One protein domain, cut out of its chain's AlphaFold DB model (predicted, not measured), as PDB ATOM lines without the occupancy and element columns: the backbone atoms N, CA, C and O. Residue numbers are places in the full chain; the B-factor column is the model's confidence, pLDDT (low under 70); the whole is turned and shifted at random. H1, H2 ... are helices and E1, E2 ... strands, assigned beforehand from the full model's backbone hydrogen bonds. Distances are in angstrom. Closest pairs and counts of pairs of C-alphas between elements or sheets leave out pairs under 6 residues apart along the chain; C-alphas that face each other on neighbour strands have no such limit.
ATOM      1  N   LEU A  12     299.463 448.795 385.355       98.44
ATOM      2  CA  LEU A  12     298.185 448.622 384.658       98.44
ATOM      3  C   LEU A  12     297.999 449.652 383.538       98.44
ATOM      4  O   LEU A  12     297.477 449.299 382.484       98.44
ATOM      5  N   VAL A  13     298.507 450.878 383.708       98.44
ATOM      6  CA  VAL A  13     298.496 451.897 382.647       98.44
ATOM      7  C   VAL A  13     299.327 451.430 381.453       98.44
ATOM      8  O   VAL A  13     298.856 451.484 380.320       98.44
ATOM      9  N   ARG A  14     300.529 450.888 381.689       98.19
ATOM     10  CA  ARG A  14     301.400 450.372 380.615       98.19
ATOM     11  C   ARG A  14     300.752 449.213 379.851       98.19
ATOM     12  O   ARG A  14     300.825 449.166 378.624       98.19
ATOM     13  N   LEU A  15     300.089 448.302 380.567       98.38
ATOM     14  CA  LEU A  15     299.362 447.178 379.963       98.38
ATOM     15  C   LEU A  15     298.181 447.657 379.110       98.38
ATOM     16  O   LEU A  15     298.038 447.209 377.973       98.38
ATOM     17  N   ALA A  16     297.384 448.599 379.626       98.50
ATOM     18  CA  ALA A  16     296.270 449.190 378.895       98.50
ATOM     19  C   ALA A  16     296.737 449.890 377.609       98.50
ATOM     20  O   ALA A  16     296.180 449.638 376.544       98.50
ATOM     21  N   ILE A  17     297.794 450.708 377.680       98.50
ATOM     22  CA  ILE A  17     298.368 451.389 376.507       98.50
ATOM     23  C   ILE A  17     298.788 450.366 375.445       98.50
ATOM     24  O   ILE A  17     298.435 450.522 374.281       98.50
ATOM     25  N   ASN A  18     299.476 449.287 375.829       98.38
ATOM     26  CA  ASN A  18     299.877 448.246 374.881       98.38
ATOM     27  C   ASN A  18     298.676 447.566 374.195       98.38
ATOM     28  O   ASN A  18     298.706 447.373 372.982       98.38
ATOM     29  N   MET A  19     297.629 447.215 374.951       98.50
ATOM     30  CA  MET A  19     296.425 446.565 374.406       98.50
ATOM     31  C   MET A  19     295.579 447.505 373.534       98.50
ATOM     32  O   MET A  19     294.826 447.044 372.677       98.50
ATOM     33  N   ALA A  20     295.695 448.817 373.748       98.50
ATOM     34  CA  ALA A  20     294.964 449.837 373.005       98.50
ATOM     35  C   ALA A  20     295.632 450.258 371.691       98.50
ATOM     36  O   ALA A  20     295.023 451.020 370.942       98.50
ATOM     37  N   ILE A  21     296.849 449.799 371.399       98.50
ATOM     38  CA  ILE A  21     297.532 450.109 370.141       98.50
ATOM     39  C   ILE A  21     297.286 448.973 369.139       98.50
ATOM     40  O   ILE A  21     297.702 447.832 369.340       98.50
ATOM     41  N   ASP A  22     296.631 449.297 368.028       98.25
ATOM     42  CA  ASP A  22     296.491 448.444 366.855       98.25
ATOM     43  C   ASP A  22     297.810 448.398 366.082       98.25
ATOM     44  O   ASP A  22     298.057 449.146 365.128       98.25
ATOM     45  N   LYS A  23     298.668 447.479 366.519       97.50
ATOM     46  CA  LYS A  23     299.981 447.243 365.917       97.50
ATOM     47  C   LYS A  23     299.875 446.761 364.472       97.50
ATOM     48  O   LYS A  23     300.771 447.036 363.686       97.50
ATOM     49  N   ALA A  24     298.798 446.055 364.110       96.94
ATOM     50  CA  ALA A  24     298.612 445.539 362.757       96.94
ATOM     51  C   ALA A  24     298.302 446.672 361.775       96.94
ATOM     52  O   ALA A  24     298.954 446.772 360.740       96.94
ATOM     53  N   THR A  25     297.370 447.560 362.130       96.75
ATOM     54  CA  THR A  25     297.071 448.754 361.325       96.75
ATOM     55  C   THR A  25     298.272 449.701 361.264       96.75
ATOM     56  O   THR A  25     298.591 450.207 360.190       96.75
ATOM     57  N   PHE A  26     298.975 449.897 362.386       96.12
ATOM     58  CA  PHE A  26     300.218 450.674 362.429       96.12
ATOM     59  C   PHE A  26     301.276 450.112 361.468       96.12
ATOM     60  O   PHE A  26     301.796 450.834 360.626       96.12
ATOM     61  N   ALA A  27     301.566 448.813 361.547       95.31
ATOM     62  CA  ALA A  27     302.579 448.182 360.710       95.31
ATOM     63  C   ALA A  27     302.184 448.177 359.221       95.31
ATOM     64  O   ALA A  27     303.018 448.447 358.358       95.31
ATOM     65  N   ALA A  28     300.899 447.963 358.919       95.31
ATOM     66  CA  ALA A  28     300.377 448.016 357.557       95.31
ATOM     67  C   ALA A  28     300.545 449.399 356.910       95.31
ATOM     68  O   ALA A  28     300.833 449.467 355.716       95.31
ATOM     69  N   PHE A  29     300.412 450.488 357.680       93.88
ATOM     70  CA  PHE A  29     300.642 451.852 357.190       93.88
ATOM     71  C   PHE A  29     302.068 452.035 356.645       93.88
ATOM     72  O   PHE A  29     302.245 452.608 355.575       93.88
ATOM     73  N   PHE A  30     303.067 451.476 357.333       91.31
ATOM     74  CA  PHE A  30     304.477 451.548 356.931       91.31
ATOM     75  C   PHE A  30     304.929 450.400 356.010       91.31
ATOM     76  O   PHE A  30     306.086 450.367 355.595       91.31
ATOM     77  N   GLY A  31     304.049 449.443 355.687       91.88
ATOM     78  CA  GLY A  31     304.403 448.265 354.888       91.88
ATOM     79  C   GLY A  31     305.400 447.326 355.579       91.88
ATOM     80  O   GLY A  31     306.242 446.729 354.909       91.88
ATOM     81  N   VAL A  32     305.322 447.215 356.907       91.44
ATOM     82  CA  VAL A  32     306.188 446.371 357.751       91.44
ATOM     83  C   VAL A  32     305.372 445.346 358.537       91.44
ATOM     84  O   VAL A  32     304.141 445.353 358.503       91.44
ATOM     85  N   ASP A  33     306.056 444.473 359.278       91.56
ATOM     86  CA  ASP A  33     305.405 443.463 360.107       91.56
ATOM     87  C   ASP A  33     305.110 443.998 361.517       91.56
ATOM     88  O   ASP A  33     305.962 444.654 362.128       91.56
ATOM     89  N   PRO A  34     303.927 443.712 362.088       94.38
ATOM     90  CA  PRO A  34     303.619 444.087 363.460       94.38
ATOM     91  C   PRO A  34     304.436 443.254 364.448       94.38
ATOM     92  O   PRO A  34     304.542 442.035 364.314       94.38
ATOM     93  N   LEU A  35     304.927 443.890 365.512       93.00
ATOM     94  CA  LEU A  35     305.591 443.196 366.611       93.00
ATOM     95  C   LEU A  35     304.701 443.165 367.844       93.00
ATOM     96  O   LEU A  35     304.327 444.192 368.403       93.00
ATOM     97  N   ARG A  36     304.378 441.955 368.301       93.25
ATOM     98  CA  ARG A  36     303.665 441.728 369.569       93.25
ATOM     99  C   ARG A  36     304.616 441.366 370.708       93.25
ATOM    100  O   ARG A  36     304.264 441.560 371.866       93.25
ATOM    101  N   THR A  37     305.821 440.922 370.371       93.62
ATOM    102  CA  THR A  37     306.929 440.603 371.276       93.62
ATOM    103  C   THR A  37     308.156 441.445 370.900       93.62
ATOM    104  O   THR A  37     308.101 442.200 369.931       93.62
ATOM    105  N   LEU A  38     309.240 441.405 371.681       89.56
ATOM    106  CA  LEU A  38     310.420 442.252 371.437       89.56
ATOM    107  C   LEU A  38     311.340 441.686 370.350       89.56
ATOM    108  O   LEU A  38     312.158 442.407 369.784       89.56
ATOM    109  N   THR A  39     311.249 440.386 370.111       86.31
ATOM    110  CA  THR A  39     312.162 439.630 369.260       86.31
ATOM    111  C   THR A  39     311.615 439.469 367.843       86.31
ATOM    112  O   THR A  39     310.486 439.025 367.630       86.31
ATOM    113  N   VAL A  40     312.450 439.771 366.847       79.31
ATOM    114  CA  VAL A  40     312.203 439.364 365.457       79.31
ATOM    115  C   VAL A  40     312.714 437.936 365.323       79.31
ATOM    116  O   VAL A  40     313.917 437.711 365.400       79.31
ATOM    117  N   SER A  41     311.798 436.972 365.233       69.06
ATOM    118  CA  SER A  41     312.066 435.549 365.480       69.06
ATOM    119  C   SER A  41     313.168 434.964 364.579       69.06
ATOM    120  O   SER A  41     312.906 434.713 363.399       69.06
ATOM    121  N   PRO A  42     314.388 434.688 365.089       72.06
ATOM    122  CA  PRO A  42     315.362 433.921 364.326       72.06
ATOM    123  C   PRO A  42     314.904 432.462 364.200       72.06
ATOM    124  O   PRO A  42     314.059 431.977 364.957       72.06
ATOM    125  N   VAL A  43     315.483 431.740 363.237       74.25
ATOM    126  CA  VAL A  43     315.144 430.335 362.972       74.25
ATOM    127  C   VAL A  43     315.260 429.494 364.251       74.25
ATOM    128  O   VAL A  43     316.314 429.443 364.881       74.25
ATOM    129  N   GLY A  44     314.173 428.810 364.617       82.62
ATOM    130  CA  GLY A  44     314.106 427.911 365.775       82.62
ATOM    131  C   GLY A  44     313.724 428.576 367.101       82.62
ATOM    132  O   GLY A  44     313.478 427.863 368.073       82.62
ATOM    133  N   TYR A  45     313.638 429.905 367.151       89.88
ATOM    134  CA  TYR A  45     313.045 430.616 368.278       89.88
ATOM    135  C   TYR A  45     311.530 430.745 368.076       89.88
ATOM    136  O   TYR A  45     311.073 431.012 366.969       89.88
ATOM    137  N   GLU A  46     310.756 430.548 369.142       91.38
ATOM    138  CA  GLU A  46     309.299 430.704 369.139       91.38
ATOM    139  C   GLU A  46     308.919 431.678 370.265       91.38
ATOM    140  O   GLU A  46     308.932 431.280 371.437       91.38
ATOM    141  N   PRO A  47     308.605 432.949 369.949       91.00
ATOM    142  CA  PRO A  47     308.156 433.906 370.948       91.00
ATOM    143  C   PRO A  47     306.780 433.510 371.511       91.00
ATOM    144  O   PRO A  47     306.023 432.761 370.874       91.00
ATOM    145  N   PRO A  48     306.400 434.028 372.692       91.75
ATOM    146  CA  PRO A  48     305.056 433.849 373.227       91.75
ATOM    147  C   PRO A  48     303.982 434.290 372.219       91.75
ATOM    148  O   PRO A  48     303.990 435.420 371.741       91.75
ATOM    149  N   LYS A  49     303.031 433.398 371.913       92.00
ATOM    150  CA  LYS A  49     301.915 433.679 370.981       92.00
ATOM    151  C   LYS A  49     300.693 434.293 371.664       92.00
ATOM    152  O   LYS A  49     299.905 434.967 371.013       92.00
ATOM    153  N   SER A  50     300.561 434.056 372.965       95.06
ATOM    154  CA  SER A  50     299.528 434.607 373.843       95.06
ATOM    155  C   SER A  50     300.122 434.822 375.228       95.06
ATOM    156  O   SER A  50     300.954 434.021 375.672       95.06
ATOM    157  N   LEU A  51     299.656 435.838 375.941       96.88
ATOM    158  CA  LEU A  51     300.086 436.147 377.297       96.88
ATOM    159  C   LEU A  51     298.868 436.462 378.180       96.88
ATOM    160  O   LEU A  51     298.609 437.630 378.483       96.88
ATOM    161  N   PRO A  52     298.115 435.426 378.601       96.81
ATOM    162  CA  PRO A  52     296.939 435.614 379.435       96.81
ATOM    163  C   PRO A  52     297.320 436.141 380.823       96.81
ATOM    164  O   PRO A  52     298.252 435.645 381.466       96.81
ATOM    165  N   VAL A  53     296.562 437.123 381.300       96.50
ATOM    166  CA  VAL A  53     296.654 437.697 382.646       96.50
ATOM    167  C   VAL A  53     295.265 437.883 383.243       96.50
ATOM    168  O   VAL A  53     294.286 438.039 382.516       96.50
ATOM    169  N   THR A  54     295.189 437.895 384.573       97.56
ATOM    170  CA  THR A  54     293.956 438.206 385.303       97.56
ATOM    171  C   THR A  54     294.098 439.556 385.988       97.56
ATOM    172  O   THR A  54     294.989 439.736 386.820       97.56
ATOM    173  N   ILE A  55     293.222 440.504 385.659       96.75
ATOM    174  CA  ILE A  55     293.191 441.850 386.243       96.75
ATOM    175  C   ILE A  55     291.763 442.109 386.717       96.75
ATOM    176  O   ILE A  55     290.816 441.950 385.955       96.75
ATOM    177  N   ALA A  56     291.605 442.448 388.000       94.06
ATOM    178  CA  ALA A  56     290.298 442.672 388.628       94.06
ATOM    179  C   ALA A  56     289.275 441.528 388.403       94.06
ATOM    180  O   ALA A  56     288.079 441.765 388.287       94.06
ATOM    181  N   GLY A  57     289.745 440.275 388.339       94.19
ATOM    182  CA  GLY A  57     288.897 439.088 388.146       94.19
ATOM    183  C   GLY A  57     288.545 438.759 386.690       94.19
ATOM    184  O   GLY A  57     287.967 437.706 386.444       94.19
ATOM    185  N   MET A  58     288.946 439.599 385.735       96.25
ATOM    186  CA  MET A  58     288.743 439.395 384.299       96.25
ATOM    187  C   MET A  58     290.032 438.908 383.634       96.25
ATOM    188  O   MET A  58     291.127 439.256 384.083       96.25
ATOM    189  N   SER A  59     289.909 438.091 382.585       97.06
ATOM    190  CA  SER A  59     291.053 437.553 381.843       97.06
ATOM    191  C   SER A  59     291.265 438.311 380.537       97.06
ATOM    192  O   SER A  59     290.319 438.502 379.778       97.06
ATOM    193  N   TYR A  60     292.513 438.690 380.276       97.50
ATOM    194  CA  TYR A  60     292.932 439.416 379.078       97.50
ATOM    195  C   TYR A  60     294.172 438.763 378.481       97.50
ATOM    196  O   TYR A  60     294.985 438.211 379.222       97.50
ATOM    197  N   ASP A  61     294.357 438.868 377.167       97.75
ATOM    198  CA  ASP A  61     295.622 438.535 376.510       97.75
ATOM    199  C   ASP A  61     296.401 439.820 376.215       97.75
ATOM    200  O   ASP A  61     295.978 440.635 375.398       97.75
ATOM    201  N   LEU A  62     297.559 439.993 376.858       96.94
ATOM    202  CA  LEU A  62     298.390 441.185 376.676       96.94
ATOM    203  C   LEU A  62     298.956 441.327 375.259       96.94
ATOM    204  O   LEU A  62     299.408 442.409 374.898       96.94
ATOM    205  N   LEU A  63     298.983 440.266 374.451       96.44
ATOM    206  CA  LEU A  63     299.490 440.344 373.074       96.44
ATOM    207  C   LEU A  63     298.389 440.668 372.061       96.44
ATOM    208  O   LEU A  63     298.687 440.905 370.886       96.44
ATOM    209  N   ALA A  64     297.129 440.670 372.495       96.69
ATOM    210  CA  ALA A  64     295.992 441.001 371.658       96.69
ATOM    211  C   ALA A  64     295.753 442.517 371.615       96.69
ATOM    212  O   ALA A  64     295.943 443.233 372.597       96.69
ATOM    213  N   TYR A  65     295.289 442.991 370.458       98.19
ATOM    214  CA  TYR A  65     294.677 444.309 370.349       98.19
ATOM    215  C   TYR A  65     293.245 444.215 370.876       98.19
ATOM    216  O   TYR A  65     292.394 443.574 370.256       98.19
ATOM    217  N   ASP A  66     293.000 444.823 372.032       98.25
ATOM    218  CA  ASP A  66     291.709 444.813 372.712       98.25
ATOM    219  C   ASP A  66     291.464 446.163 373.405       98.25
ATOM    220  O   ASP A  66     291.704 446.311 374.606       98.25
ATOM    221  N   PRO A  67     290.963 447.176 372.671       98.38
ATOM    222  CA  PRO A  67     290.586 448.463 373.252       98.38
ATOM    223  C   PRO A  67     289.524 448.363 374.351       98.38
ATOM    224  O   PRO A  67     289.453 449.240 375.208       98.38
ATOM    225  N   GLY A  68     288.660 447.342 374.301       98.12
ATOM    226  CA  GLY A  68     287.626 447.108 375.309       98.12
ATOM    227  C   GLY A  68     288.252 446.750 376.644       98.12
ATOM    228  O   GLY A  68     288.114 447.507 377.606       98.12
ATOM    229  N   GLY A  69     289.023 445.664 376.659       98.12
ATOM    230  CA  GLY A  69     289.775 445.241 377.833       98.12
ATOM    231  C   GLY A  69     290.807 446.274 378.279       98.12
ATOM    232  O   GLY A  69     290.981 446.489 379.473       98.12
ATOM    233  N   ALA A  70     291.428 447.008 377.351       98.44
ATOM    234  CA  ALA A  70     292.348 448.089 377.694       98.44
ATOM    235  C   ALA A  70     291.676 449.181 378.547       98.44
ATOM    236  O   ALA A  70     292.267 449.630 379.529       98.44
ATOM    237  N   ARG A  71     290.431 449.574 378.232       98.56
ATOM    238  CA  ARG A  71     289.659 450.520 379.060       98.56
ATOM    239  C   ARG A  71     289.313 449.943 380.430       98.56
ATOM    240  O   ARG A  71     289.390 450.665 381.417       98.56
ATOM    241  N   GLU A  72     288.969 448.660 380.510       98.12
ATOM    242  CA  GLU A  72     288.690 447.986 381.787       98.12
ATOM    243  C   GLU A  72     289.940 447.927 382.678       98.12
ATOM    244  O   GLU A  72     289.885 448.251 383.867       98.12
ATOM    245  N   VAL A  73     291.095 447.599 382.094       98.44
ATOM    246  CA  VAL A  73     292.396 447.602 382.776       98.44
ATOM    247  C   VAL A  73     292.787 449.016 383.215       98.44
ATOM    248  O   VAL A  73     293.261 449.198 384.338       98.44
ATOM    249  N   LEU A  74     292.551 450.027 382.375       98.50
ATOM    250  CA  LEU A  74     292.819 451.427 382.706       98.50
ATOM    251  C   LEU A  74     291.892 451.940 383.825       98.50
ATOM    252  O   LEU A  74     292.342 452.629 384.741       98.50
ATOM    253  N   ALA A  75     290.622 451.531 383.827       98.00
ATOM    254  CA  ALA A  75     289.686 451.808 384.913       98.00
ATOM    255  C   ALA A  75     290.132 451.162 386.231       98.00
ATOM    256  O   ALA A  75     290.131 451.825 387.269       98.00
ATOM    257  N   ALA A  76     290.593 449.907 386.190       97.81
ATOM    258  CA  ALA A  76     291.178 449.225 387.345       97.81
ATOM    259  C   ALA A  76     292.462 449.912 387.856       97.81
ATOM    260  O   ALA A  76     292.801 449.789 389.031       97.81
ATOM    261  N   ALA A  77     293.150 450.669 386.995       97.38
ATOM    262  CA  ALA A  77     294.287 451.513 387.354       97.38
ATOM    263  C   ALA A  77     293.887 452.848 388.017       97.38
ATOM    264  O   ALA A  77     294.771 453.592 388.435       97.38
ATOM    265  N   GLY A  78     292.588 453.157 388.115       97.31
ATOM    266  CA  GLY A  78     292.066 454.425 388.637       97.31
ATOM    267  C   GLY A  78     291.766 455.480 387.565       97.31
ATOM    268  O   GLY A  78     291.505 456.633 387.907       97.31
ATOM    269  N   HIS A  79     291.781 455.104 386.281       97.25
ATOM    270  CA  HIS A  79     291.642 456.020 385.144       97.25
ATOM    271  C   HIS A  79     290.513 455.594 384.179       97.25
ATOM    272  O   HIS A  79     290.779 455.231 383.038       97.25
ATOM    273  N   PRO A  80     289.235 455.611 384.606       93.88
ATOM    274  CA  PRO A  80     288.127 454.997 383.861       93.88
ATOM    275  C   PRO A  80     287.847 455.590 382.474       93.88
ATOM    276  O   PRO A  80     287.285 454.902 381.625       93.88
ATOM    277  N   ASP A  81     288.224 456.842 382.234       92.06
ATOM    278  CA  ASP A  81     288.021 457.554 380.971       92.06
ATOM    279  C   ASP A  81     289.320 458.075 380.336       92.06
ATOM    280  O   ASP A  81     289.254 458.687 379.273       92.06
ATOM    281  N   GLY A  82     290.475 457.874 380.983       95.56
ATOM    282  CA  GLY A  82     291.817 458.257 380.517       95.56
ATOM    283  C   GLY A  82     292.080 459.753 380.286       95.56
ATOM    284  O   GLY A  82     293.236 460.136 380.132       95.56
ATOM    285  N   ARG A  83     291.059 460.620 380.325       95.19
ATOM    286  CA  ARG A  83     291.124 462.060 379.987       95.19
ATOM    287  C   ARG A  83     292.015 462.900 380.901       95.19
ATOM    288  O   ARG A  83     292.409 464.010 380.542       95.19
ATOM    289  N   GLN A  84     292.295 462.401 382.100       95.00
ATOM    290  CA  GLN A  84     293.236 463.009 383.039       95.00
ATOM    291  C   GLN A  84     294.695 462.678 382.710       95.00
ATOM    292  O   GLN A  84     295.596 463.340 383.221       95.00
ATOM    293  N   LEU A  85     294.938 461.646 381.898       97.75
ATOM    294  CA  LEU A  85     296.278 461.225 381.527       97.75
ATOM    295  C   LEU A  85     296.762 462.060 380.350       97.75
ATOM    296  O   LEU A  85     296.214 461.996 379.250       97.75
ATOM    297  N   TYR A 147     323.734 441.342 366.250       80.00
ATOM    298  CA  TYR A 147     323.677 439.945 365.803       80.00
ATOM    299  C   TYR A 147     322.254 439.369 365.905       80.00
ATOM    300  O   TYR A 147     321.454 439.783 366.743       80.00
ATOM    301  N   GLY A 148     321.946 438.377 365.063       80.06
ATOM    302  CA  GLY A 148     320.620 437.753 364.959       80.06
ATOM    303  C   GLY A 148     320.342 436.640 365.978       80.06
ATOM    304  O   GLY A 148     319.994 435.530 365.583       80.06
ATOM    305  N   ASP A 149     320.496 436.912 367.275       88.50
ATOM    306  CA  ASP A 149     320.091 436.004 368.366       88.50
ATOM    307  C   ASP A 149     319.049 436.695 369.266       88.50
ATOM    308  O   ASP A 149     319.176 437.902 369.500       88.50
ATOM    309  N   PRO A 150     318.042 435.984 369.821       90.38
ATOM    310  CA  PRO A 150     317.008 436.613 370.649       90.38
ATOM    311  C   PRO A 150     317.579 437.366 371.857       90.38
ATOM    312  O   PRO A 150     317.034 438.395 372.255       90.38
ATOM    313  N   CYS A 151     318.707 436.904 372.410       91.56
ATOM    314  CA  CYS A 151     319.382 437.555 373.528       91.56
ATOM    315  C   CYS A 151     319.761 439.010 373.210       91.56
ATOM    316  O   CYS A 151     319.666 439.868 374.088       91.56
ATOM    317  N   ALA A 152     320.108 439.321 371.953       89.94
ATOM    318  CA  ALA A 152     320.441 440.683 371.539       89.94
ATOM    319  C   ALA A 152     319.276 441.651 371.802       89.94
ATOM    320  O   ALA A 152     319.499 442.749 372.306       89.94
ATOM    321  N   TYR A 153     318.041 441.221 371.548       90.94
ATOM    322  CA  TYR A 153     316.822 441.999 371.774       90.94
ATOM    323  C   TYR A 153     316.460 442.024 373.258       90.94
ATOM    324  O   TYR A 153     316.308 443.093 373.852       90.94
ATOM    325  N   LEU A 154     316.381 440.834 373.863       93.50
ATOM    326  CA  LEU A 154     315.928 440.621 375.238       93.50
ATOM    327  C   LEU A 154     316.836 441.278 376.278       93.50
ATOM    328  O   LEU A 154     316.369 441.613 377.364       93.50
ATOM    329  N   LYS A 155     318.117 441.480 375.962       92.88
ATOM    330  CA  LYS A 155     319.060 442.196 376.821       92.88
ATOM    331  C   LYS A 155     319.083 443.690 376.517       92.88
ATOM    332  O   LYS A 155     318.915 444.502 377.422       92.88
ATOM    333  N   THR A 156     319.298 444.047 375.252       90.69
ATOM    334  CA  THR A 156     319.602 445.430 374.854       90.69
ATOM    335  C   THR A 156     318.402 446.345 375.023       90.69
ATOM    336  O   THR A 156     318.532 447.395 375.648       90.69
ATOM    337  N   LEU A 157     317.229 445.944 374.520       91.19
ATOM    338  CA  LEU A 157     316.047 446.804 374.530       91.19
ATOM    339  C   LEU A 157     315.650 447.230 375.949       91.19
ATOM    340  O   LEU A 157     315.653 448.432 376.210       91.19
ATOM    341  N   PRO A 158     315.356 446.311 376.891       92.38
ATOM    342  CA  PRO A 158     314.965 446.715 378.239       92.38
ATOM    343  C   PRO A 158     316.073 447.437 379.003       92.38
ATOM    344  O   PRO A 158     315.763 448.308 379.807       92.38
ATOM    345  N   SER A 159     317.348 447.131 378.739       91.50
ATOM    346  CA  SER A 159     318.464 447.836 379.377       91.50
ATOM    347  C   SER A 159     318.611 449.281 378.899       91.50
ATOM    348  O   SER A 159     319.097 450.107 379.663       91.50
ATOM    349  N   GLN A 160     318.263 449.576 377.645       89.06
ATOM    350  CA  GLN A 160     318.431 450.903 377.049       89.06
ATOM    351  C   GLN A 160     317.170 451.765 377.153       89.06
ATOM    352  O   GLN A 160     317.265 452.969 377.360       89.06
ATOM    353  N   TYR A 161     315.991 451.159 376.996       90.56
ATOM    354  CA  TYR A 161     314.723 451.879 376.834       90.56
ATOM    355  C   TYR A 161     313.715 451.610 377.963       90.56
ATOM    356  O   TYR A 161     312.642 452.220 377.999       90.56
ATOM    357  N   GLY A 162     314.040 450.711 378.900       89.56
ATOM    358  CA  GLY A 162     313.237 450.398 380.085       89.56
ATOM    359  C   GLY A 162     313.426 451.417 381.207       89.56
ATOM    360  O   GLY A 162     313.789 451.047 382.321       89.56
ATOM    361  N   ALA A 163     313.202 452.697 380.915       92.12
ATOM    362  CA  ALA A 163     313.598 453.777 381.806       92.12
ATOM    363  C   ALA A 163     312.945 453.690 383.189       92.12
ATOM    364  O   ALA A 163     311.718 453.677 383.313       92.12
ATOM    365  N   GLY A 164     313.768 453.628 384.237       91.94
ATOM    366  CA  GLY A 164     313.290 453.478 385.611       91.94
ATOM    367  C   GLY A 164     312.787 452.084 386.008       91.94
ATOM    368  O   GLY A 164     312.254 451.943 387.107       91.94
ATOM    369  N   TRP A 165     312.935 451.068 385.158       95.50
ATOM    370  CA  TRP A 165     312.532 449.694 385.462       95.50
ATOM    371  C   TRP A 165     313.529 448.981 386.382       95.50
ATOM    372  O   TRP A 165     314.731 448.991 386.119       95.50
ATOM    373  N   ASP A 166     313.039 448.288 387.413       94.00
ATOM    374  CA  ASP A 166     313.859 447.357 388.198       94.00
ATOM    375  C   ASP A 166     313.862 445.963 387.554       94.00
ATOM    376  O   ASP A 166     313.078 445.078 387.895       94.00
ATOM    377  N   GLY A 167     314.752 445.787 386.578       94.88
ATOM    378  CA  GLY A 167     314.910 444.541 385.831       94.88
ATOM    379  C   GLY A 167     315.914 443.552 386.428       94.88
ATOM    380  O   GLY A 167     316.278 442.597 385.744       94.88
ATOM    381  N   ALA A 168     316.422 443.751 387.652       96.19
ATOM    382  CA  ALA A 168     317.569 442.982 388.158       96.19
ATOM    383  C   ALA A 168     317.330 441.459 388.148       96.19
ATOM    384  O   ALA A 168     318.170 440.689 387.673       96.19
ATOM    385  N   ALA A 169     316.153 441.022 388.607       95.62
ATOM    386  CA  ALA A 169     315.768 439.611 388.598       95.62
ATOM    387  C   ALA A 169     315.615 439.056 387.170       95.62
ATOM    388  O   ALA A 169     316.025 437.927 386.895       95.62
ATOM    389  N   TYR A 170     315.066 439.860 386.255       97.50
ATOM    390  CA  TYR A 170     314.940 439.501 384.846       97.50
ATOM    391  C   TYR A 170     316.311 439.307 384.192       97.50
ATOM    392  O   TYR A 170     316.545 438.278 383.560       97.50
ATOM    393  N   PHE A 171     317.241 440.250 384.376       97.56
ATOM    394  CA  PHE A 171     318.573 440.155 383.781       97.56
ATOM    395  C   PHE A 171     319.361 438.965 384.336       97.56
ATOM    396  O   PHE A 171     320.006 438.260 383.566       97.56
ATOM    397  N   ALA A 172     319.254 438.665 385.634       96.56
ATOM    398  CA  ALA A 172     319.879 437.476 386.215       96.56
ATOM    399  C   ALA A 172     319.329 436.167 385.611       96.56
ATOM    400  O   ALA A 172     320.090 435.239 385.313       96.56
ATOM    401  N   ALA A 173     318.012 436.095 385.392       95.75
ATOM    402  CA  ALA A 173     317.379 434.956 384.734       95.75
ATOM    403  C   ALA A 173     317.796 434.841 383.257       95.75
ATOM    404  O   ALA A 173     318.102 433.740 382.797       95.75
ATOM    405  N   LEU A 174     317.864 435.963 382.534       97.31
ATOM    406  CA  LEU A 174     318.282 436.008 381.131       97.31
ATOM    407  C   LEU A 174     319.744 435.574 380.954       97.31
ATOM    408  O   LEU A 174     320.039 434.779 380.064       97.31
ATOM    409  N   GLU A 175     320.652 436.035 381.816       97.12
ATOM    410  CA  GLU A 175     322.060 435.612 381.797       97.12
ATOM    411  C   GLU A 175     322.193 434.110 382.081       97.12
ATOM    412  O   GLU A 175     322.915 433.399 381.381       97.12
ATOM    413  N   SER A 176     321.424 433.594 383.045       96.69
ATOM    414  CA  SER A 176     321.383 432.155 383.339       96.69
ATOM    415  C   SER A 176     320.863 431.340 382.151       96.69
ATOM    416  O   SER A 176     321.399 430.276 381.849       96.69
ATOM    417  N   ALA A 177     319.841 431.841 381.451       96.69
ATOM    418  CA  ALA A 177     319.329 431.228 380.232       96.69
ATOM    419  C   ALA A 177     320.383 431.230 379.117       96.69
ATOM    420  O   ALA A 177     320.567 430.219 378.443       96.69
ATOM    421  N   ASN A 178     321.110 432.336 378.950       95.62
ATOM    422  CA  ASN A 178     322.117 432.490 377.905       95.62
ATOM    423  C   ASN A 178     323.333 431.563 378.090       95.62
ATOM    424  O   ASN A 178     323.984 431.208 377.112       95.62
ATOM    425  N   ALA A 179     323.613 431.126 379.321       96.94
ATOM    426  CA  ALA A 179     324.679 430.171 379.627       96.94
ATOM    427  C   ALA A 179     324.347 428.706 379.251       96.94
ATOM    428  O   ALA A 179     325.208 427.829 379.361       96.94
ATOM    429  N   ILE A 180     323.113 428.411 378.824       97.69
ATOM    430  CA  ILE A 180     322.682 427.060 378.442       97.69
ATOM    431  C   ILE A 180     323.271 426.678 377.078       97.69
ATOM    432  O   ILE A 180     323.067 427.373 376.086       97.69
ATOM    433  N   LEU A 181     323.952 425.529 377.017       96.19
ATOM    434  CA  LEU A 181     324.587 425.038 375.787       96.19
ATOM    435  C   LEU A 181     323.600 424.421 374.789       96.19
ATOM    436  O   LEU A 181     323.826 424.508 373.586       96.19
ATOM    437  N   ASP A 182     322.526 423.790 375.275       96.56
ATOM    438  CA  ASP A 182     321.487 423.220 374.415       96.56
ATOM    439  C   ASP A 182     320.630 424.340 373.791       96.56
ATOM    440  O   ASP A 182     319.944 425.060 374.527       96.56
ATOM    441  N   PRO A 183     320.628 424.514 372.454       92.38
ATOM    442  CA  PRO A 183     319.948 425.645 371.825       92.38
ATOM    443  C   PRO A 183     318.430 425.647 372.033       92.38
ATOM    444  O   PRO A 183     317.846 426.710 372.239       92.38
ATOM    445  N   ALA A 184     317.786 424.477 372.017       93.69
ATOM    446  CA  ALA A 184     316.335 424.374 372.164       93.69
ATOM    447  C   ALA A 184     315.890 424.758 373.583       93.69
ATOM    448  O   ALA A 184     314.942 425.528 373.763       93.69
ATOM    449  N   LEU A 185     316.607 424.278 374.601       96.25
ATOM    450  CA  LEU A 185     316.372 424.647 375.990       96.25
ATOM    451  C   LEU A 185     316.679 426.129 376.237       96.25
ATOM    452  O   LEU A 185     315.896 426.796 376.913       96.25
ATOM    453  N   ARG A 186     317.765 426.660 375.658       96.00
ATOM    454  CA  ARG A 186     318.107 428.089 375.730       96.00
ATOM    455  C   ARG A 186     316.982 428.959 375.171       96.00
ATOM    456  O   ARG A 186     316.530 429.881 375.844       96.00
ATOM    457  N   TYR A 187     316.467 428.632 373.987       95.50
ATOM    458  CA  TYR A 187     315.368 429.370 373.360       95.50
ATOM    459  C   TYR A 187     314.055 429.261 374.124       95.50
ATOM    460  O   TYR A 187     313.361 430.265 374.279       95.50
ATOM    461  N   LYS A 188     313.753 428.097 374.706       95.38
ATOM    462  CA  LYS A 188     312.619 427.974 375.626       95.38
ATOM    463  C   LYS A 188     312.764 428.919 376.824       95.38
ATOM    464  O   LYS A 188     311.807 429.601 377.180       95.38
ATOM    465  N   LYS A 189     313.957 429.003 377.422       96.75
ATOM    466  CA  LYS A 189     314.224 429.926 378.534       96.75
ATOM    467  C   LYS A 189     314.162 431.393 378.123       96.75
ATOM    468  O   LYS A 189     313.616 432.194 378.871       96.75
ATOM    469  N   PHE A 190     314.606 431.737 376.921       96.62
ATOM    470  CA  PHE A 190     314.417 433.079 376.375       96.62
ATOM    471  C   PHE A 190     312.946 433.440 376.166       96.62
ATOM    472  O   PHE A 190     312.559 434.555 376.493       96.62
ATOM    473  N   ALA A 191     312.111 432.523 375.675       95.44
ATOM    474  CA  ALA A 191     310.673 432.763 375.560       95.44
ATOM    475  C   ALA A 191     310.006 432.947 376.939       95.44
ATOM    476  O   ALA A 191     309.134 433.800 377.102       95.44
ATOM    477  N   GLU A 192     310.444 432.196 377.959       95.75
ATOM    478  CA  GLU A 192     310.007 432.389 379.350       95.75
ATOM    479  C   GLU A 192     310.407 433.778 379.886       95.75
ATOM    480  O   GLU A 192     309.567 434.472 380.465       95.75
ATOM    481  N   SER A 193     311.652 434.213 379.649       96.38
ATOM    482  CA  SER A 193     312.125 435.558 380.002       96.38
ATOM    483  C   SER A 193     311.334 436.645 379.274       96.38
ATOM    484  O   SER A 193     310.850 437.577 379.912       96.38
ATOM    485  N   GLU A 194     311.125 436.521 377.964       96.31
ATOM    486  CA  GLU A 194     310.343 437.491 377.191       96.31
ATOM    487  C   GLU A 194     308.906 437.604 377.720       96.31
ATOM    488  O   GLU A 194     308.391 438.706 377.900       96.31
ATOM    489  N   ALA A 195     308.275 436.480 378.070       96.19
ATOM    490  CA  ALA A 195     306.956 436.485 378.694       96.19
ATOM    491  C   ALA A 195     306.954 437.178 380.068       96.19
ATOM    492  O   ALA A 195     305.952 437.787 380.442       96.19
ATOM    493  N   GLN A 196     308.030 437.080 380.856       95.69
ATOM    494  CA  GLN A 196     308.166 437.842 382.101       95.69
ATOM    495  C   GLN A 196     308.256 439.344 381.807       95.69
ATOM    496  O   GLN A 196     307.481 440.118 382.365       95.69
ATOM    497  N   LEU A 197     309.135 439.737 380.882       96.56
ATOM    498  CA  LEU A 197     309.328 441.128 380.481       96.56
ATOM    499  C   LEU A 197     308.018 441.768 380.003       96.56
ATOM    500  O   LEU A 197     307.643 442.849 380.453       96.56
ATOM    501  N   LEU A 198     307.285 441.070 379.137       96.81
ATOM    502  CA  LEU A 198     306.011 441.531 378.587       96.81
ATOM    503  C   LEU A 198     304.903 441.638 379.647       96.81
ATOM    504  O   LEU A 198     304.008 442.463 379.499       96.81
ATOM    505  N   ARG A 199     304.952 440.876 380.750       96.50
ATOM    506  CA  ARG A 199     304.007 441.066 381.873       96.50
ATOM    507  C   ARG A 199     304.282 442.340 382.665       96.50
ATOM    508  O   ARG A 199     303.368 442.877 383.288       96.50
ATOM    509  N   GLU A 200     305.524 442.808 382.665       96.31
ATOM    510  CA  GLU A 200     305.920 444.059 383.312       96.31
ATOM    511  C   GLU A 200     305.792 445.266 382.374       96.31
ATOM    512  O   GLU A 200     305.592 446.387 382.844       96.31
ATOM    513  N   MET A 201     305.840 445.027 381.059       96.75
ATOM    514  CA  MET A 201     305.666 446.009 379.987       96.75
ATOM    515  C   MET A 201     306.507 447.285 380.187       96.75
ATOM    516  O   MET A 201     305.952 448.384 380.218       96.75
ATOM    517  N   PRO A 202     307.839 447.189 380.367       95.50
ATOM    518  CA  PRO A 202     308.693 448.379 380.405       95.50
ATOM    519  C   PRO A 202     308.802 449.058 379.028       95.50
ATOM    520  O   PRO A 202     309.048 450.261 378.932       95.50
ATOM    521  N   ILE A 203     308.583 448.286 377.960       94.56
ATOM    522  CA  ILE A 203     308.643 448.695 376.556       94.56
ATOM    523  C   ILE A 203     307.439 448.090 375.840       94.56
ATOM    524  O   ILE A 203     307.080 446.947 376.112       94.56
ATOM    525  N   ILE A 204     306.850 448.845 374.912       96.06
ATOM    526  CA  ILE A 204     305.757 448.390 374.051       96.06
ATOM    527  C   ILE A 204     306.340 448.117 372.659       96.06
ATOM    528  O   ILE A 204     306.745 449.068 371.991       96.06
ATOM    529  N   PRO A 205     306.402 446.852 372.203       94.38
ATOM    530  CA  PRO A 205     306.779 446.553 370.825       94.38
ATOM    531  C   PRO A 205     305.728 447.102 369.856       94.38
ATOM    532  O   PRO A 205     304.538 447.025 370.168       94.38
ATOM    533  N   LEU A 206     306.144 447.625 368.699       94.19
ATOM    534  CA  LEU A 206     305.237 448.190 367.688       94.19
ATOM    535  C   LEU A 206     305.317 447.433 366.360       94.19
ATOM    536  O   LEU A 206     304.353 446.784 365.957       94.19
ATOM    537  N   SER A 207     306.470 447.475 365.699       92.38
ATOM    538  CA  SER A 207     306.689 446.844 364.397       92.38
ATOM    539  C   SER A 207     308.159 446.516 364.171       92.38
ATOM    540  O   SER A 207     309.031 446.970 364.913       92.38
ATOM    541  N   THR A 208     308.433 445.750 363.118       88.62
ATOM    542  CA  THR A 208     309.775 445.664 362.547       88.62
ATOM    543  C   THR A 208     310.144 446.984 361.866       88.62
ATOM    544  O   THR A 208     309.280 447.805 361.543       88.62
ATOM    545  N   ALA A 209     311.446 447.197 361.673       80.31
ATOM    546  CA  ALA A 209     311.959 448.270 360.833       80.31
ATOM    547  C   ALA A 209     312.211 447.724 359.419       80.31
ATOM    548  O   ALA A 209     312.723 446.607 359.286       80.31
ATOM    549  N   PRO A 210     311.877 448.475 358.358       74.31
ATOM    550  CA  PRO A 210     312.142 448.026 357.004       74.31
ATOM    551  C   PRO A 210     313.619 448.244 356.645       74.31
ATOM    552  O   PRO A 210     314.176 449.314 356.881       74.31
ATOM    553  N   SER A 211     314.245 447.265 355.989       74.50
ATOM    554  CA  SER A 211     315.544 447.447 355.325       74.50
ATOM    555  C   SER A 211     315.322 447.699 353.834       74.50
ATOM    556  O   SER A 211     315.300 446.772 353.023       74.50
TER     557      SER A 211
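This is residues 12 to 85 and 147 to 211 of the 247 residues of the protein "SBP_bac_5 domain-containing protein" of Candidatus Sulfopaludibacter sp. SbA4 (UniProt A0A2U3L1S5). Two groups of parts make this model: at one end a three-helix bundle of H4, H5 and H6, at the other the helices H1 and H3 side by side, with the small hairpin E1 and E2 close to H3. H2 follows H1 but touches no helix. The printed part has 139 residues, in the order H1, H2, E1, E2, H3, H4, H5, H6, and is mostly helix, with one antiparallel sheet, E1 - E2. It is compact, with a radius of gyration of the C-alphas of 15.7 A and spans of 49 by 36 by 26 A.

H1 is residues 12 to 20, from C-alpha 12 at (298.185, 448.622, 384.658), and H2 is 23 to 30. E1 is 52 to 55 and E2 58 to 61. H3, 67 to 76, is 14.1 A long. H4 is 150 to 161, 16.6 A; H5 is 168 to 178, 15.4 A; H6, the longest, is 183 to 200, 25.8 A, ending at C-alpha 200 at (305.920, 444.059, 383.312).

H1 and H3 touch, closest at the C-alphas of Ala 16 and Ala 70, 4.2 A, at a shallow tilt of 10 degrees, opposite ways. In the hairpin E1 and E2, N 53 and O 60 are 2.8 A apart, within hydrogen-bond range. H4, H5 and H6 form an up and down bundle, each running against the one before. H5 and H6 touch, closest at the C-alphas of Ala 177 and Lys 189, 5.5 A. H4 touches H6 with residues 150 to 154 alone, closest at the C-alphas of Leu 154 and Glu 194, 6.7 A. Every O i to N i+4 pair is within hydrogen-bond range in H1, H3, H5 and H6, against 3 of 4 in H2 and 7 of 8 in H4.

The C-alphas of Arg 83 and Leu 181 are farthest apart, 50.1 A. Residues 86 to 146 are not printed, and C-alphas 85 and 147 are 38.1 A apart across the cut. The link H2 to E1, residues 31 to 51, is long. Residue 41 is under 70 in pLDDT.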